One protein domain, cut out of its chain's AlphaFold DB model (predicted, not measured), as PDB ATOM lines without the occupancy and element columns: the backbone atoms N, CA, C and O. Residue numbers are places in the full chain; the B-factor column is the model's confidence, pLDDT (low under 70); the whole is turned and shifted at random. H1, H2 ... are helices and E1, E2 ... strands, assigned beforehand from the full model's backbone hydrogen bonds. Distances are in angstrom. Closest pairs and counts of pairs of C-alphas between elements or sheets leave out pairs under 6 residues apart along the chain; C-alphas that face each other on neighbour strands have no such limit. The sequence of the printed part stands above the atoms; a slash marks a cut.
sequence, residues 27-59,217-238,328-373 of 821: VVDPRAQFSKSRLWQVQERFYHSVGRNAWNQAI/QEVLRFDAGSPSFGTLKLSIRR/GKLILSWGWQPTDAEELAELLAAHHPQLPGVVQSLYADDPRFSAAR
ATOM      1  N   VAL A  27     190.608 243.829 231.769       73.88
ATOM      2  CA  VAL A  27     190.019 244.606 230.671       73.88
ATOM      3  C   VAL A  27     189.757 243.703 229.462       73.88
ATOM      4  O   VAL A  27     190.694 243.180 228.859       73.88
ATOM      5  N   VAL A  28     188.482 243.559 229.095       72.44
ATOM      6  CA  VAL A  28     188.003 242.792 227.928       72.44
ATOM      7  C   VAL A  28     187.974 243.668 226.670       72.44
ATOM      8  O   VAL A  28     188.347 243.226 225.579       72.44
ATOM      9  N   ASP A  29     187.568 244.930 226.841       79.88
ATOM     10  CA  ASP A  29     187.497 245.958 225.801       79.88
ATOM     11  C   ASP A  29     188.032 247.290 226.378       79.88
ATOM     12  O   ASP A  29     187.436 247.824 227.322       79.88
ATOM     13  N   PRO A  30     189.165 247.833 225.885       74.38
ATOM     14  CA  PRO A  30     189.907 248.931 226.521       74.38
ATOM     15  C   PRO A  30     189.281 250.333 226.397       74.38
ATOM     16  O   PRO A  30     189.984 251.319 226.617       74.38
ATOM     17  N   ARG A  31     187.967 250.406 226.136       88.00
ATOM     18  CA  ARG A  31     187.146 251.569 225.749       88.00
ATOM     19  C   ARG A  31     187.021 251.723 224.231       88.00
ATOM     20  O   ARG A  31     187.838 252.380 223.593       88.00
ATOM     21  N   ALA A  32     185.943 251.165 223.686       88.69
ATOM     22  CA  ALA A  32     185.528 251.314 222.293       88.69
ATOM     23  C   ALA A  32     184.288 252.216 222.170       88.69
ATOM     24  O   ALA A  32     183.555 252.414 223.138       88.69
ATOM     25  N   GLN A  33     184.019 252.744 220.975       90.38
ATOM     26  CA  GLN A  33     182.711 253.321 220.637       90.38
ATOM     27  C   GLN A  33     181.619 252.252 220.790       90.38
ATOM     28  O   GLN A  33     181.837 251.108 220.394       90.38
ATOM     29  N   PHE A  34     180.456 252.604 221.341       91.56
ATOM     30  CA  PHE A  34     179.470 251.619 221.788       91.56
ATOM     31  C   PHE A  34     178.981 250.674 220.676       91.56
ATOM     32  O   PHE A  34     179.033 249.459 220.857       91.56
ATOM     33  N   SER A  35     178.643 251.183 219.485       89.56
ATOM     34  CA  SER A  35     178.262 250.344 218.326       89.56
ATOM     35  C   SER A  35     179.380 249.434 217.782       89.56
ATOM     36  O   SER A  35     179.111 248.529 216.992       89.56
ATOM     37  N   LYS A  36     180.634 249.665 218.196       88.12
ATOM     38  CA  LYS A  36     181.842 248.918 217.801       88.12
ATOM     39  C   LYS A  36     182.435 248.093 218.954       88.12
ATOM     40  O   LYS A  36     183.485 247.481 218.771       88.12
ATOM     41  N   SER A  37     181.815 248.104 220.136       88.69
ATOM     42  CA  SER A  37     182.328 247.383 221.301       88.69
ATOM     43  C   SER A  37     182.233 245.870 221.110       88.69
ATOM     44  O   SER A  37     181.295 245.360 220.490       88.69
ATOM     45  N   ARG A  38     183.175 245.141 221.722       83.50
ATOM     46  CA  ARG A  38     183.156 243.670 221.810       83.50
ATOM     47  C   ARG A  38     181.902 243.126 222.508       83.50
ATOM     48  O   ARG A  38     181.619 241.941 222.372       83.50
ATOM     49  N   LEU A  39     181.126 243.980 223.185       85.94
ATOM     50  CA  LEU A  39     179.841 243.640 223.799       85.94
ATOM     51  C   LEU A  39     178.907 242.887 222.844       85.94
ATOM     52  O   LEU A  39     178.375 241.843 223.198       85.94
ATOM     53  N   TRP A  40     178.764 243.383 221.612       85.75
ATOM     54  CA  TRP A  40     177.858 242.794 220.627       85.75
ATOM     55  C   TRP A  40     178.323 241.413 220.159       85.75
ATOM     56  O   TRP A  40     177.492 240.552 219.910       85.75
ATOM     57  N   GLN A  41     179.639 241.170 220.126       80.81
ATOM     58  CA  GLN A  41     180.208 239.849 219.831       80.81
ATOM     59  C   GLN A  41     180.019 238.875 221.001       80.81
ATOM     60  O   GLN A  41     179.811 237.687 220.780       80.81
ATOM     61  N   VAL A  42     180.084 239.361 222.248       77.81
ATOM     62  CA  VAL A  42     179.760 238.563 223.442       77.81
ATOM     63  C   VAL A  42     178.279 238.175 223.431       77.81
ATOM     64  O   VAL A  42     177.959 237.010 223.638       77.81
ATOM     65  N   GLN A  43     177.391 239.117 223.116       79.81
ATOM     66  CA  GLN A  43     175.946 238.895 223.040       79.81
ATOM     67  C   GLN A  43     175.538 237.967 221.882       79.81
ATOM     68  O   GLN A  43     174.760 237.041 222.087       79.81
ATOM     69  N   GLU A  44     176.100 238.160 220.687       77.88
ATOM     70  CA  GLU A  44     175.930 237.255 219.540       77.88
ATOM     71  C   GLU A  44     176.381 235.830 219.899       77.88
ATOM     72  O   GLU A  44     175.629 234.869 219.726       77.88
ATOM     73  N   ARG A  45     177.579 235.688 220.486       74.69
ATOM     74  CA  ARG A  45     178.087 234.386 220.938       74.69
ATOM     75  C   ARG A  45     177.230 233.766 222.034       74.69
ATOM     76  O   ARG A  45     177.048 232.562 221.972       74.69
ATOM     77  N   PHE A  46     176.687 234.541 222.975       75.00
ATOM     78  CA  PHE A  46     175.763 234.033 223.995       75.00
ATOM     79  C   PHE A  46     174.551 233.347 223.348       75.00
ATOM     80  O   PHE A  46     174.273 232.190 223.654       75.00
ATOM     81  N   TYR A  47     173.867 234.003 222.404       72.31
ATOM     82  CA  TYR A  47     172.703 233.393 221.749       72.31
ATOM     83  C   TYR A  47     173.075 232.170 220.899       72.31
ATOM     84  O   TYR A  47     172.317 231.201 220.877       72.31
ATOM     85  N   HIS A  48     174.254 232.166 220.270       71.00
ATOM     86  CA  HIS A  48     174.761 231.008 219.529       71.00
ATOM     87  C   HIS A  48     175.236 229.839 220.409       71.00
ATOM     88  O   HIS A  48     175.085 228.697 219.992       71.00
ATOM     89  N   SER A  49     175.840 230.082 221.579       63.81
ATOM     90  CA  SER A  49     176.450 229.028 222.409       63.81
ATOM     91  C   SER A  49     175.532 228.498 223.507       63.81
ATOM     92  O   SER A  49     175.639 227.333 223.881       63.81
ATOM     93  N   VAL A  50     174.635 229.335 224.033       63.12
ATOM     94  CA  VAL A  50     173.656 228.931 225.052       63.12
ATOM     95  C   VAL A  50     172.409 228.337 224.391       63.12
ATOM     96  O   VAL A  50     171.822 227.395 224.932       63.12
ATOM     97  N   GLY A  51     172.021 228.849 223.213       64.81
ATOM     98  CA  GLY A  51     170.913 228.336 222.403       64.81
ATOM     99  C   GLY A  51     169.655 228.065 223.234       64.81
ATOM    100  O   GLY A  51     169.226 228.894 224.041       64.81
ATOM    101  N   ARG A  52     169.113 226.846 223.115       58.12
ATOM    102  CA  ARG A  52     167.924 226.358 223.847       58.12
ATOM    103  C   ARG A  52     167.977 226.607 225.362       58.12
ATOM    104  O   ARG A  52     166.939 226.867 225.978       58.12
ATOM    105  N   ASN A  53     169.160 226.532 225.980       57.75
ATOM    106  CA  ASN A  53     169.297 226.649 227.434       57.75
ATOM    107  C   ASN A  53     168.982 228.058 227.949       57.75
ATOM    108  O   ASN A  53     168.547 228.187 229.091       57.75
ATOM    109  N   ALA A  54     169.089 229.086 227.098       56.59
ATOM    110  CA  ALA A  54     168.815 230.472 227.464       56.59
ATOM    111  C   ALA A  54     167.362 230.660 227.934       56.59
ATOM    112  O   ALA A  54     167.096 231.479 228.809       56.59
ATOM    113  N   TRP A  55     166.425 229.863 227.413       61.22
ATOM    114  CA  TRP A  55     165.021 229.895 227.830       61.22
ATOM    115  C   TRP A  55     164.654 228.759 228.785       61.22
ATOM    116  O   TRP A  55     163.928 229.009 229.745       61.22
ATOM    117  N   ASN A  56     165.187 227.546 228.590       54.97
ATOM    118  CA  ASN A  56     164.902 226.411 229.478       54.97
ATOM    119  C   ASN A  56     165.310 226.711 230.932       54.97
ATOM    120  O   ASN A  56     164.525 226.475 231.850       54.97
ATOM    121  N   GLN A  57     166.493 227.303 231.132       54.75
ATOM    122  CA  GLN A  57     167.026 227.696 232.445       54.75
ATOM    123  C   GLN A  57     166.494 229.063 232.929       54.75
ATOM    124  O   GLN A  57     167.011 229.615 233.894       54.75
ATOM    125  N   ALA A  58     165.481 229.623 232.253       56.34
ATOM    126  CA  ALA A  58     164.876 230.929 232.539       56.34
ATOM    127  C   ALA A  58     165.855 232.126 232.555       56.34
ATOM    128  O   ALA A  58     165.533 233.168 233.121       56.34
ATOM    129  N   ILE A  59     167.015 231.999 231.897       53.12
ATOM    130  CA  ILE A  59     168.038 233.051 231.806       53.12
ATOM    131  C   ILE A  59     167.465 234.274 231.068       53.12
ATOM    132  O   ILE A  59     167.485 235.380 231.594       53.12
ATOM    133  N   GLN A 217     173.096 248.845 219.162       94.06
ATOM    134  CA  GLN A 217     172.724 250.250 219.305       94.06
ATOM    135  C   GLN A 217     173.970 251.147 219.325       94.06
ATOM    136  O   GLN A 217     175.082 250.708 219.612       94.06
ATOM    137  N   GLU A 218     173.779 252.418 218.989       94.50
ATOM    138  CA  GLU A 218     174.742 253.490 219.238       94.50
ATOM    139  C   GLU A 218     174.225 254.359 220.391       94.50
ATOM    140  O   GLU A 218     173.027 254.381 220.660       94.50
ATOM    141  N   VAL A 219     175.101 255.076 221.085       93.31
ATOM    142  CA  VAL A 219     174.725 255.987 222.170       93.31
ATOM    143  C   VAL A 219     175.261 257.378 221.862       93.31
ATOM    144  O   VAL A 219     176.441 257.536 221.569       93.31
ATOM    145  N   LEU A 220     174.401 258.394 221.934       92.25
ATOM    146  CA  LEU A 220     174.755 259.788 221.654       92.25
ATOM    147  C   LEU A 220     174.425 260.704 222.836       92.25
ATOM    148  O   LEU A 220     173.413 260.510 223.505       92.25
ATOM    149  N   ARG A 221     175.238 261.742 223.042       90.69
ATOM    150  CA  ARG A 221     174.893 262.946 223.820       90.69
ATOM    151  C   ARG A 221     174.959 264.177 222.925       90.69
ATOM    152  O   ARG A 221     175.729 264.203 221.966       90.69
ATOM    153  N   PHE A 222     174.177 265.197 223.266       86.44
ATOM    154  CA  PHE A 222     174.187 266.501 222.607       86.44
ATOM    155  C   PHE A 222     174.432 267.582 223.662       86.44
ATOM    156  O   PHE A 222     173.506 268.022 224.329       86.44
ATOM    157  N   ASP A 223     175.676 268.024 223.821       79.56
ATOM    158  CA  ASP A 223     176.036 269.031 224.823       79.56
ATOM    159  C   ASP A 223     176.074 270.415 224.177       79.56
ATOM    160  O   ASP A 223     176.913 270.701 223.322       79.56
ATOM    161  N   ALA A 224     175.109 271.270 224.537       74.19
ATOM    162  CA  ALA A 224     174.901 272.581 223.906       74.19
ATOM    163  C   ALA A 224     174.860 272.533 222.354       74.19
ATOM    164  O   ALA A 224     175.308 273.461 221.680       74.19
ATOM    165  N   GLY A 225     174.329 271.440 221.789       70.00
ATOM    166  CA  GLY A 225     174.246 271.193 220.342       70.00
ATOM    167  C   GLY A 225     175.485 270.540 219.712       70.00
ATOM    168  O   GLY A 225     175.466 270.257 218.517       70.00
ATOM    169  N   SER A 226     176.546 270.270 220.482       83.19
ATOM    170  CA  SER A 226     177.717 269.517 220.010       83.19
ATOM    171  C   SER A 226     177.529 268.018 220.284       83.19
ATOM    172  O   SER A 226     177.287 267.653 221.438       83.19
ATOM    173  N   PRO A 227     177.616 267.134 219.273       90.38
ATOM    174  CA  PRO A 227     177.437 265.704 219.485       90.38
ATOM    175  C   PRO A 227     178.647 265.044 220.170       90.38
ATOM    176  O   PRO A 227     179.795 265.463 220.027       90.38
ATOM    177  N   SER A 228     178.390 263.969 220.911       91.50
ATOM    178  CA  SER A 228     179.408 263.066 221.460       91.50
ATOM    179  C   SER A 228     178.944 261.616 221.359       91.50
ATOM    180  O   SER A 228     177.794 261.314 221.682       91.50
ATOM    181  N   PHE A 229     179.842 260.717 220.961       92.38
ATOM    182  CA  PHE A 229     179.612 259.276 221.001       92.38
ATOM    183  C   PHE A 229     179.772 258.733 222.421       92.38
ATOM    184  O   PHE A 229     180.696 259.106 223.151       92.38
ATOM    185  N   GLY A 230     178.908 257.788 222.776       91.31
ATOM    186  CA  GLY A 230     179.093 256.902 223.909       91.31
ATOM    187  C   GLY A 230     180.234 255.928 223.632       91.31
ATOM    188  O   GLY A 230     180.300 255.274 222.591       91.31
ATOM    189  N   THR A 231     181.139 255.822 224.593       91.69
ATOM    190  CA  THR A 231     182.220 254.838 224.611       91.69
ATOM    191  C   THR A 231     182.064 253.937 225.824       91.69
ATOM    192  O   THR A 231     181.693 254.395 226.907       91.69
ATOM    193  N   LEU A 232     182.380 252.659 225.656       89.81
ATOM    194  CA  LEU A 232     182.203 251.632 226.665       89.81
ATOM    195  C   LEU A 232     183.522 250.892 226.884       89.81
ATOM    196  O   LEU A 232     184.074 250.302 225.955       89.81
ATOM    197  N   LYS A 233     184.044 250.943 228.114       87.56
ATOM    198  CA  LYS A 233     185.084 250.022 228.593       87.56
ATOM    199  C   LYS A 233     184.377 248.797 229.168       87.56
ATOM    200  O   LYS A 233     183.488 248.965 230.001       87.56
ATOM    201  N   LEU A 234     184.809 247.604 228.764       84.12
ATOM    202  CA  LEU A 234     184.368 246.342 229.355       84.12
ATOM    203  C   LEU A 234     185.476 245.767 230.225       84.12
ATOM    204  O   LEU A 234     186.626 245.643 229.787       84.12
ATOM    205  N   SER A 235     185.120 245.382 231.442       81.06
ATOM    206  CA  SER A 235     186.004 244.671 232.364       81.06
ATOM    207  C   SER A 235     185.279 243.527 233.066       81.06
ATOM    208  O   SER A 235     184.059 243.459 233.034       81.06
ATOM    209  N   ILE A 236     186.034 242.625 233.682       76.19
ATOM    210  CA  ILE A 236     185.543 241.555 234.561       76.19
ATOM    211  C   ILE A 236     186.399 241.605 235.822       76.19
ATOM    212  O   ILE A 236     187.594 241.926 235.741       76.19
ATOM    213  N   ARG A 237     185.832 241.309 236.995       70.62
ATOM    214  CA  ARG A 237     186.644 241.285 238.214       70.62
ATOM    215  C   ARG A 237     187.688 240.183 238.127       70.62
ATOM    216  O   ARG A 237     187.475 239.120 237.555       70.62
ATOM    217  N   ARG A 238     188.842 240.425 238.745       62.56
ATOM    218  CA  ARG A 238     189.946 239.458 238.744       62.56
ATOM    219  C   ARG A 238     189.646 238.192 239.554       62.56
ATOM    220  O   ARG A 238     190.402 237.242 239.429       62.56
ATOM    221  N   GLY A 328     177.133 237.690 232.300       64.81
ATOM    222  CA  GLY A 328     176.701 238.043 233.663       64.81
ATOM    223  C   GLY A 328     177.833 238.473 234.615       64.81
ATOM    224  O   GLY A 328     177.559 238.896 235.734       64.81
ATOM    225  N   LYS A 329     179.100 238.368 234.186       70.88
ATOM    226  CA  LYS A 329     180.304 238.809 234.918       70.88
ATOM    227  C   LYS A 329     180.863 240.147 234.374       70.88
ATOM    228  O   LYS A 329     181.883 240.636 234.869       70.88
ATOM    229  N   LEU A 330     180.247 240.738 233.341       76.75
ATOM    230  CA  LEU A 330     180.724 241.974 232.708       76.75
ATOM    231  C   LEU A 330     180.471 243.222 233.567       76.75
ATOM    232  O   LEU A 330     179.425 243.405 234.170       76.75
ATOM    233  N   ILE A 331     181.439 244.134 233.544       78.50
ATOM    234  CA  ILE A 331     181.382 245.468 234.136       78.50
ATOM    235  C   ILE A 331     181.454 246.505 233.012       78.50
ATOM    236  O   ILE A 331     182.426 246.543 232.248       78.50
ATOM    237  N   LEU A 332     180.430 247.359 232.931       83.94
ATOM    238  CA  LEU A 332     180.205 248.324 231.853       83.94
ATOM    239  C   LEU A 332     180.541 249.760 232.296       83.94
ATOM    240  O   LEU A 332     179.749 250.412 232.968       83.94
ATOM    241  N   SER A 333     181.692 250.303 231.885       86.00
ATOM    242  CA  SER A 333     182.090 251.681 232.224       86.00
ATOM    243  C   SER A 333     181.908 252.646 231.045       86.00
ATOM    244  O   SER A 333     182.711 252.679 230.103       86.00
ATOM    245  N   TRP A 334     180.864 253.474 231.121       88.06
ATOM    246  CA  TRP A 334     180.569 254.535 230.151       88.06
ATOM    247  C   TRP A 334     181.640 255.638 230.114       88.06
ATOM    248  O   TRP A 334     182.460 255.795 231.016       88.06
ATOM    249  N   GLY A 335     181.651 256.400 229.025       89.62
ATOM    250  CA  GLY A 335     182.498 257.569 228.802       89.62
ATOM    251  C   GLY A 335     182.135 258.219 227.470       89.62
ATOM    252  O   GLY A 335     181.411 257.620 226.678       89.62
ATOM    253  N   TRP A 336     182.641 259.417 227.194       90.31
ATOM    254  CA  TRP A 336     182.159 260.234 226.075       90.31
ATOM    255  C   TRP A 336     183.303 260.729 225.200       90.31
ATOM    256  O   TRP A 336     184.293 261.258 225.707       90.31
ATOM    257  N   GLN A 337     183.155 260.560 223.888       90.81
ATOM    258  CA  GLN A 337     184.080 261.071 222.882       90.81
ATOM    259  C   GLN A 337     183.372 262.154 222.055       90.81
ATOM    260  O   GLN A 337     182.421 261.828 221.342       90.81
ATOM    261  N   PRO A 338     183.821 263.422 222.115       91.69
ATOM    262  CA  PRO A 338     183.330 264.468 221.224       91.69
ATOM    263  C   PRO A 338     183.524 264.088 219.754       91.69
ATOM    264  O   PRO A 338     184.581 263.576 219.383       91.69
ATOM    265  N   THR A 339     182.516 264.373 218.935       91.00
ATOM    266  CA  THR A 339     182.525 264.192 217.477       91.00
ATOM    267  C   THR A 339     182.020 265.474 216.825       91.00
ATOM    268  O   THR A 339     181.299 266.251 217.450       91.00
ATOM    269  N   ASP A 340     182.376 265.712 215.566       90.31
ATOM    270  CA  ASP A 340     181.649 266.695 214.766       90.31
ATOM    271  C   ASP A 340     180.397 266.069 214.120       90.31
ATOM    272  O   ASP A 340     180.121 264.869 214.250       90.31
ATOM    273  N   ALA A 341     179.581 266.916 213.491       87.94
ATOM    274  CA  ALA A 341     178.322 266.509 212.878       87.94
ATOM    275  C   ALA A 341     178.499 265.784 211.529       87.94
ATOM    276  O   ALA A 341     177.576 265.093 211.100       87.94
ATOM    277  N   GLU A 342     179.647 265.930 210.859       91.25
ATOM    278  CA  GLU A 342     179.946 265.266 209.586       91.25
ATOM    279  C   GLU A 342     180.368 263.813 209.847       91.25
ATOM    280  O   GLU A 342     179.773 262.901 209.273       91.25
ATOM    281  N   GLU A 343     181.263 263.583 210.815       91.44
ATOM    282  CA  GLU A 343     181.644 262.245 211.298       91.44
ATOM    283  C   GLU A 343     180.432 261.477 211.864       91.44
ATOM    284  O   GLU A 343     180.219 260.305 211.537       91.44
ATOM    285  N   LEU A 344     179.568 262.143 212.645       90.88
ATOM    286  CA  LEU A 344     178.316 261.545 213.123       90.88
ATOM    287  C   LEU A 344     177.377 261.165 211.966       90.88
ATOM    288  O   LEU A 344     176.773 260.088 211.983       90.88
ATOM    289  N   ALA A 345     177.235 262.035 210.964       93.75
ATOM    290  CA  ALA A 345     176.365 261.777 209.824       93.75
ATOM    291  C   ALA A 345     176.890 260.640 208.938       93.75
ATOM    292  O   ALA A 345     176.097 259.794 208.523       93.75
ATOM    293  N   GLU A 346     178.200 260.570 208.682       94.12
ATOM    294  CA  GLU A 346     178.817 259.466 207.940       94.12
ATOM    295  C   GLU A 346     178.601 258.130 208.663       94.12
ATOM    296  O   GLU A 346     178.138 257.157 208.056       94.12
ATOM    297  N   LEU A 347     178.833 258.097 209.980       91.25
ATOM    298  CA  LEU A 347     178.663 256.887 210.777       91.25
ATOM    299  C   LEU A 347     177.214 256.390 210.775       91.25
ATOM    300  O   LEU A 347     176.962 255.221 210.490       91.25
ATOM    301  N   LEU A 348     176.242 257.267 211.037       94.81
ATOM    302  CA  LEU A 348     174.826 256.888 211.024       94.81
ATOM    303  C   LEU A 348     174.348 256.485 209.615       94.81
ATOM    304  O   LEU A 348     173.549 255.553 209.484       94.81
ATOM    305  N   ALA A 349     174.861 257.125 208.558       95.25
ATOM    306  CA  ALA A 349     174.547 256.774 207.171       95.25
ATOM    307  C   ALA A 349     175.035 255.367 206.790       95.25
ATOM    308  O   ALA A 349     174.348 254.682 206.028       95.25
ATOM    309  N   ALA A 350     176.162 254.910 207.352       92.50
ATOM    310  CA  ALA A 350     176.683 253.556 207.154       92.50
ATOM    311  C   ALA A 350     175.766 252.453 207.726       92.50
ATOM    312  O   ALA A 350     175.838 251.303 207.290       92.50
ATOM    313  N   HIS A 351     174.883 252.786 208.676       92.62
ATOM    314  CA  HIS A 351     173.851 251.871 209.175       92.62
ATOM    315  C   HIS A 351     172.525 252.006 208.425       92.62
ATOM    316  O   HIS A 351     171.904 250.986 208.134       92.62
ATOM    317  N   HIS A 352     172.088 253.231 208.108       94.19
ATOM    318  CA  HIS A 352     170.929 253.470 207.246       94.19
ATOM    319  C   HIS A 352     170.936 254.904 206.662       94.19
ATOM    320  O   HIS A 352     170.996 255.864 207.432       94.19
ATOM    321  N   PRO A 353     170.745 255.118 205.340       93.38
ATOM    322  CA  PRO A 353     170.934 256.433 204.704       93.38
ATOM    323  C   PRO A 353     170.073 257.593 205.238       93.38
ATOM    324  O   PRO A 353     170.469 258.749 205.134       93.38
ATOM    325  N   GLN A 354     168.885 257.311 205.786       95.75
ATOM    326  CA  GLN A 354     167.999 258.334 206.377       95.75
ATOM    327  C   GLN A 354     168.269 258.602 207.870       95.75
ATOM    328  O   GLN A 354     167.713 259.545 208.428       95.75
ATOM    329  N   LEU A 355     169.088 257.779 208.536       96.12
ATOM    330  CA  LEU A 355     169.294 257.860 209.984       96.12
ATOM    331  C   LEU A 355     169.927 259.185 210.458       96.12
ATOM    332  O   LEU A 355     169.441 259.698 211.466       96.12
ATOM    333  N   PRO A 356     170.899 259.803 209.748       96.75
ATOM    334  CA  PRO A 356     171.458 261.096 210.154       96.75
ATOM    335  C   PRO A 356     170.398 262.194 210.274       96.75
ATOM    336  O   PRO A 356     170.299 262.855 211.302       96.75
ATOM    337  N   GLY A 357     169.550 262.350 209.250       96.06
ATOM    338  CA  GLY A 357     168.501 263.375 209.237       96.06
ATOM    339  C   GLY A 357     167.427 263.139 210.301       96.06
ATOM    340  O   GLY A 357     166.924 264.089 210.896       96.06
ATOM    341  N   VAL A 358     167.114 261.873 210.591       96.88
ATOM    342  CA  VAL A 358     166.185 261.501 211.667       96.88
ATOM    343  C   VAL A 358     166.769 261.870 213.028       96.88
ATOM    344  O   VAL A 358     166.114 262.585 213.781       96.88
ATOM    345  N   VAL A 359     168.004 261.455 213.327       95.19
ATOM    346  CA  VAL A 359     168.680 261.775 214.596       95.19
ATOM    347  C   VAL A 359     168.837 263.286 214.785       95.19
ATOM    348  O   VAL A 359     168.547 263.786 215.873       95.19
ATOM    349  N   GLN A 360     169.199 264.018 213.725       93.06
ATOM    350  CA  GLN A 360     169.254 265.481 213.743       93.06
ATOM    351  C   GLN A 360     167.898 266.073 214.160       93.06
ATOM    352  O   GLN A 360     167.809 266.763 215.173       93.06
ATOM    353  N   SER A 361     166.831 265.721 213.433       94.06
ATOM    354  CA  SER A 361     165.499 266.310 213.623       94.06
ATOM    355  C   SER A 361     164.803 265.945 214.941       94.06
ATOM    356  O   SER A 361     163.937 266.691 215.396       94.06
ATOM    357  N   LEU A 362     165.130 264.790 215.536       93.00
ATOM    358  CA  LEU A 362     164.492 264.310 216.767       93.00
ATOM    359  C   LEU A 362     165.239 264.702 218.045       93.00
ATOM    360  O   LEU A 362     164.600 264.794 219.091       93.00
ATOM    361  N   TYR A 363     166.566 264.852 217.973       91.56
ATOM    362  CA  TYR A 363     167.425 264.943 219.157       91.56
ATOM    363  C   TYR A 363     168.394 266.124 219.102       91.56
ATOM    364  O   TYR A 363     168.444 266.894 220.054       91.56
ATOM    365  N   ALA A 364     169.130 266.315 218.001       89.38
ATOM    366  CA  ALA A 364     170.120 267.395 217.918       89.38
ATOM    367  C   ALA A 364     169.476 268.792 217.817       89.38
ATOM    368  O   ALA A 364     169.964 269.745 218.423       89.38
ATOM    369  N   ASP A 365     168.364 268.904 217.081       89.44
ATOM    370  CA  ASP A 365     167.599 270.148 216.913       89.44
ATOM    371  C   ASP A 365     166.664 270.454 218.105       89.44
ATOM    372  O   ASP A 365     166.134 271.563 218.212       89.44
ATOM    373  N   ASP A 366     166.432 269.488 219.003       89.06
ATOM    374  CA  ASP A 366     165.538 269.646 220.154       89.06
ATOM    375  C   ASP A 366     166.325 270.100 221.399       89.06
ATOM    376  O   ASP A 366     167.057 269.308 222.002       89.06
ATOM    377  N   PRO A 367     166.149 271.354 221.865       87.25
ATOM    378  CA  PRO A 367     166.929 271.899 222.973       87.25
ATOM    379  C   PRO A 367     166.709 271.160 224.301       87.25
ATOM    380  O   PRO A 367     167.492 271.351 225.229       87.25
ATOM    381  N   ARG A 368     165.688 270.301 224.426       86.69
ATOM    382  CA  ARG A 368     165.481 269.474 225.624       86.69
ATOM    383  C   ARG A 368     166.558 268.400 225.799       86.69
ATOM    384  O   ARG A 368     166.845 268.034 226.932       86.69
ATOM    385  N   PHE A 369     167.188 267.948 224.714       86.50
ATOM    386  CA  PHE A 369     168.296 266.987 224.759       86.50
ATOM    387  C   PHE A 369     169.668 267.648 224.982       86.50
ATOM    388  O   PHE A 369     170.657 266.937 225.129       86.50
ATOM    389  N   SER A 370     169.736 268.985 225.083       73.31
ATOM    390  CA  SER A 370     170.994 269.751 225.183       73.31
ATOM    391  C   SER A 370     171.761 269.633 226.519       73.31
ATOM    392  O   SER A 370     172.772 270.314 226.710       73.31
ATOM    393  N   ALA A 371     171.257 268.820 227.453       67.00
ATOM    394  CA  ALA A 371     171.662 268.760 228.859       67.00
ATOM    395  C   ALA A 371     172.311 267.413 229.239       67.00
ATOM    396  O   ALA A 371     171.896 266.783 230.210       67.00
ATOM    397  N   ALA A 372     173.293 266.949 228.457       64.50
ATOM    398  CA  ALA A 372     174.039 265.709 228.700       64.50
ATOM    399  C   ALA A 372     173.190 264.424 228.836       64.50
ATOM    400  O   ALA A 372     173.638 263.445 229.427       64.50
ATOM    401  N   ARG A 373     171.978 264.372 228.266       77.56
ATOM    402  CA  ARG A 373     171.148 263.154 228.271       77.56
ATOM    403  C   ARG A 373     171.628 262.181 227.189       77.56
ATOM    404  O   ARG A 373     171.698 262.549 226.016       77.56
TER     405      ARG A 373
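This is residues 27 to 59, 217 to 238 and 328 to 373 of the 821 residues of an uncharacterized protein of Cafeteria roenbergensis (UniProt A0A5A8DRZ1). A long, strongly twisted sheet of four strands, E1 to E4, has two helices, H3 and H4, over one face near the E2 and E3 hairpin, while H1 only grazes the sheet with residues 39 to 42 and leads away to the short H2. The printed part has 101 residues, with four named helices and four strands in the order E1, H1, H2, E2, E3, E4, H3, H4, a mixed class. The branched sheet is antiparallel, with E3 neighbour to E1, E2 and E4. The whole is loose, with a radius of gyration of the C-alphas of 16.5 A and spans of 45 by 31 by 23 A.

From first to last C-alpha, E3, residues 226 to 236, measures 32.5 A, E4, residues 330 to 338, 25.4 A, and E2, residues 218 to 223, 16.6 A. E1, residues 27 to 33, begins with C-alpha 27 at (190.019, 244.606, 230.671). H1, residues 39 to 50, measures 16.0 A; H2 is residues 53 to 56, H3 341 to 351. H4, residues 355 to 364, ends with C-alpha 364 at (170.120, 267.395, 217.918).

E1 and E2 lie on one side of E3, E4 on the other side. Within hydrogen-bond range are N 232 and O 32, 2.8 A, for E1 and E3; N 230 and O 219, 2.8 A, for E2 and E3; N 229 and O 337, 2.8 A, for E3 and E4. H3 is over E2 and E3, at a height over the sheet of 10.4 A. H4, on the same face, touches H3 at a steep tilt of 49 degrees, opposite ways; their closest C-alphas, of Ala 345 and Pro 356, are 5.0 A apart. H2 is not on the sheet. Every O i to N i+4 pair is within range in H1 and H4, 6 of 7 in H3; H2 is too short for one.

C-alphas 59 and 217 are 21.8 A apart across one cut, C-alphas 238 and 328 14.3 A across the other. The links printed whole are tight. The pLDDT is under 70 at residues 49 to 59, 238, 328 and 371 to 372.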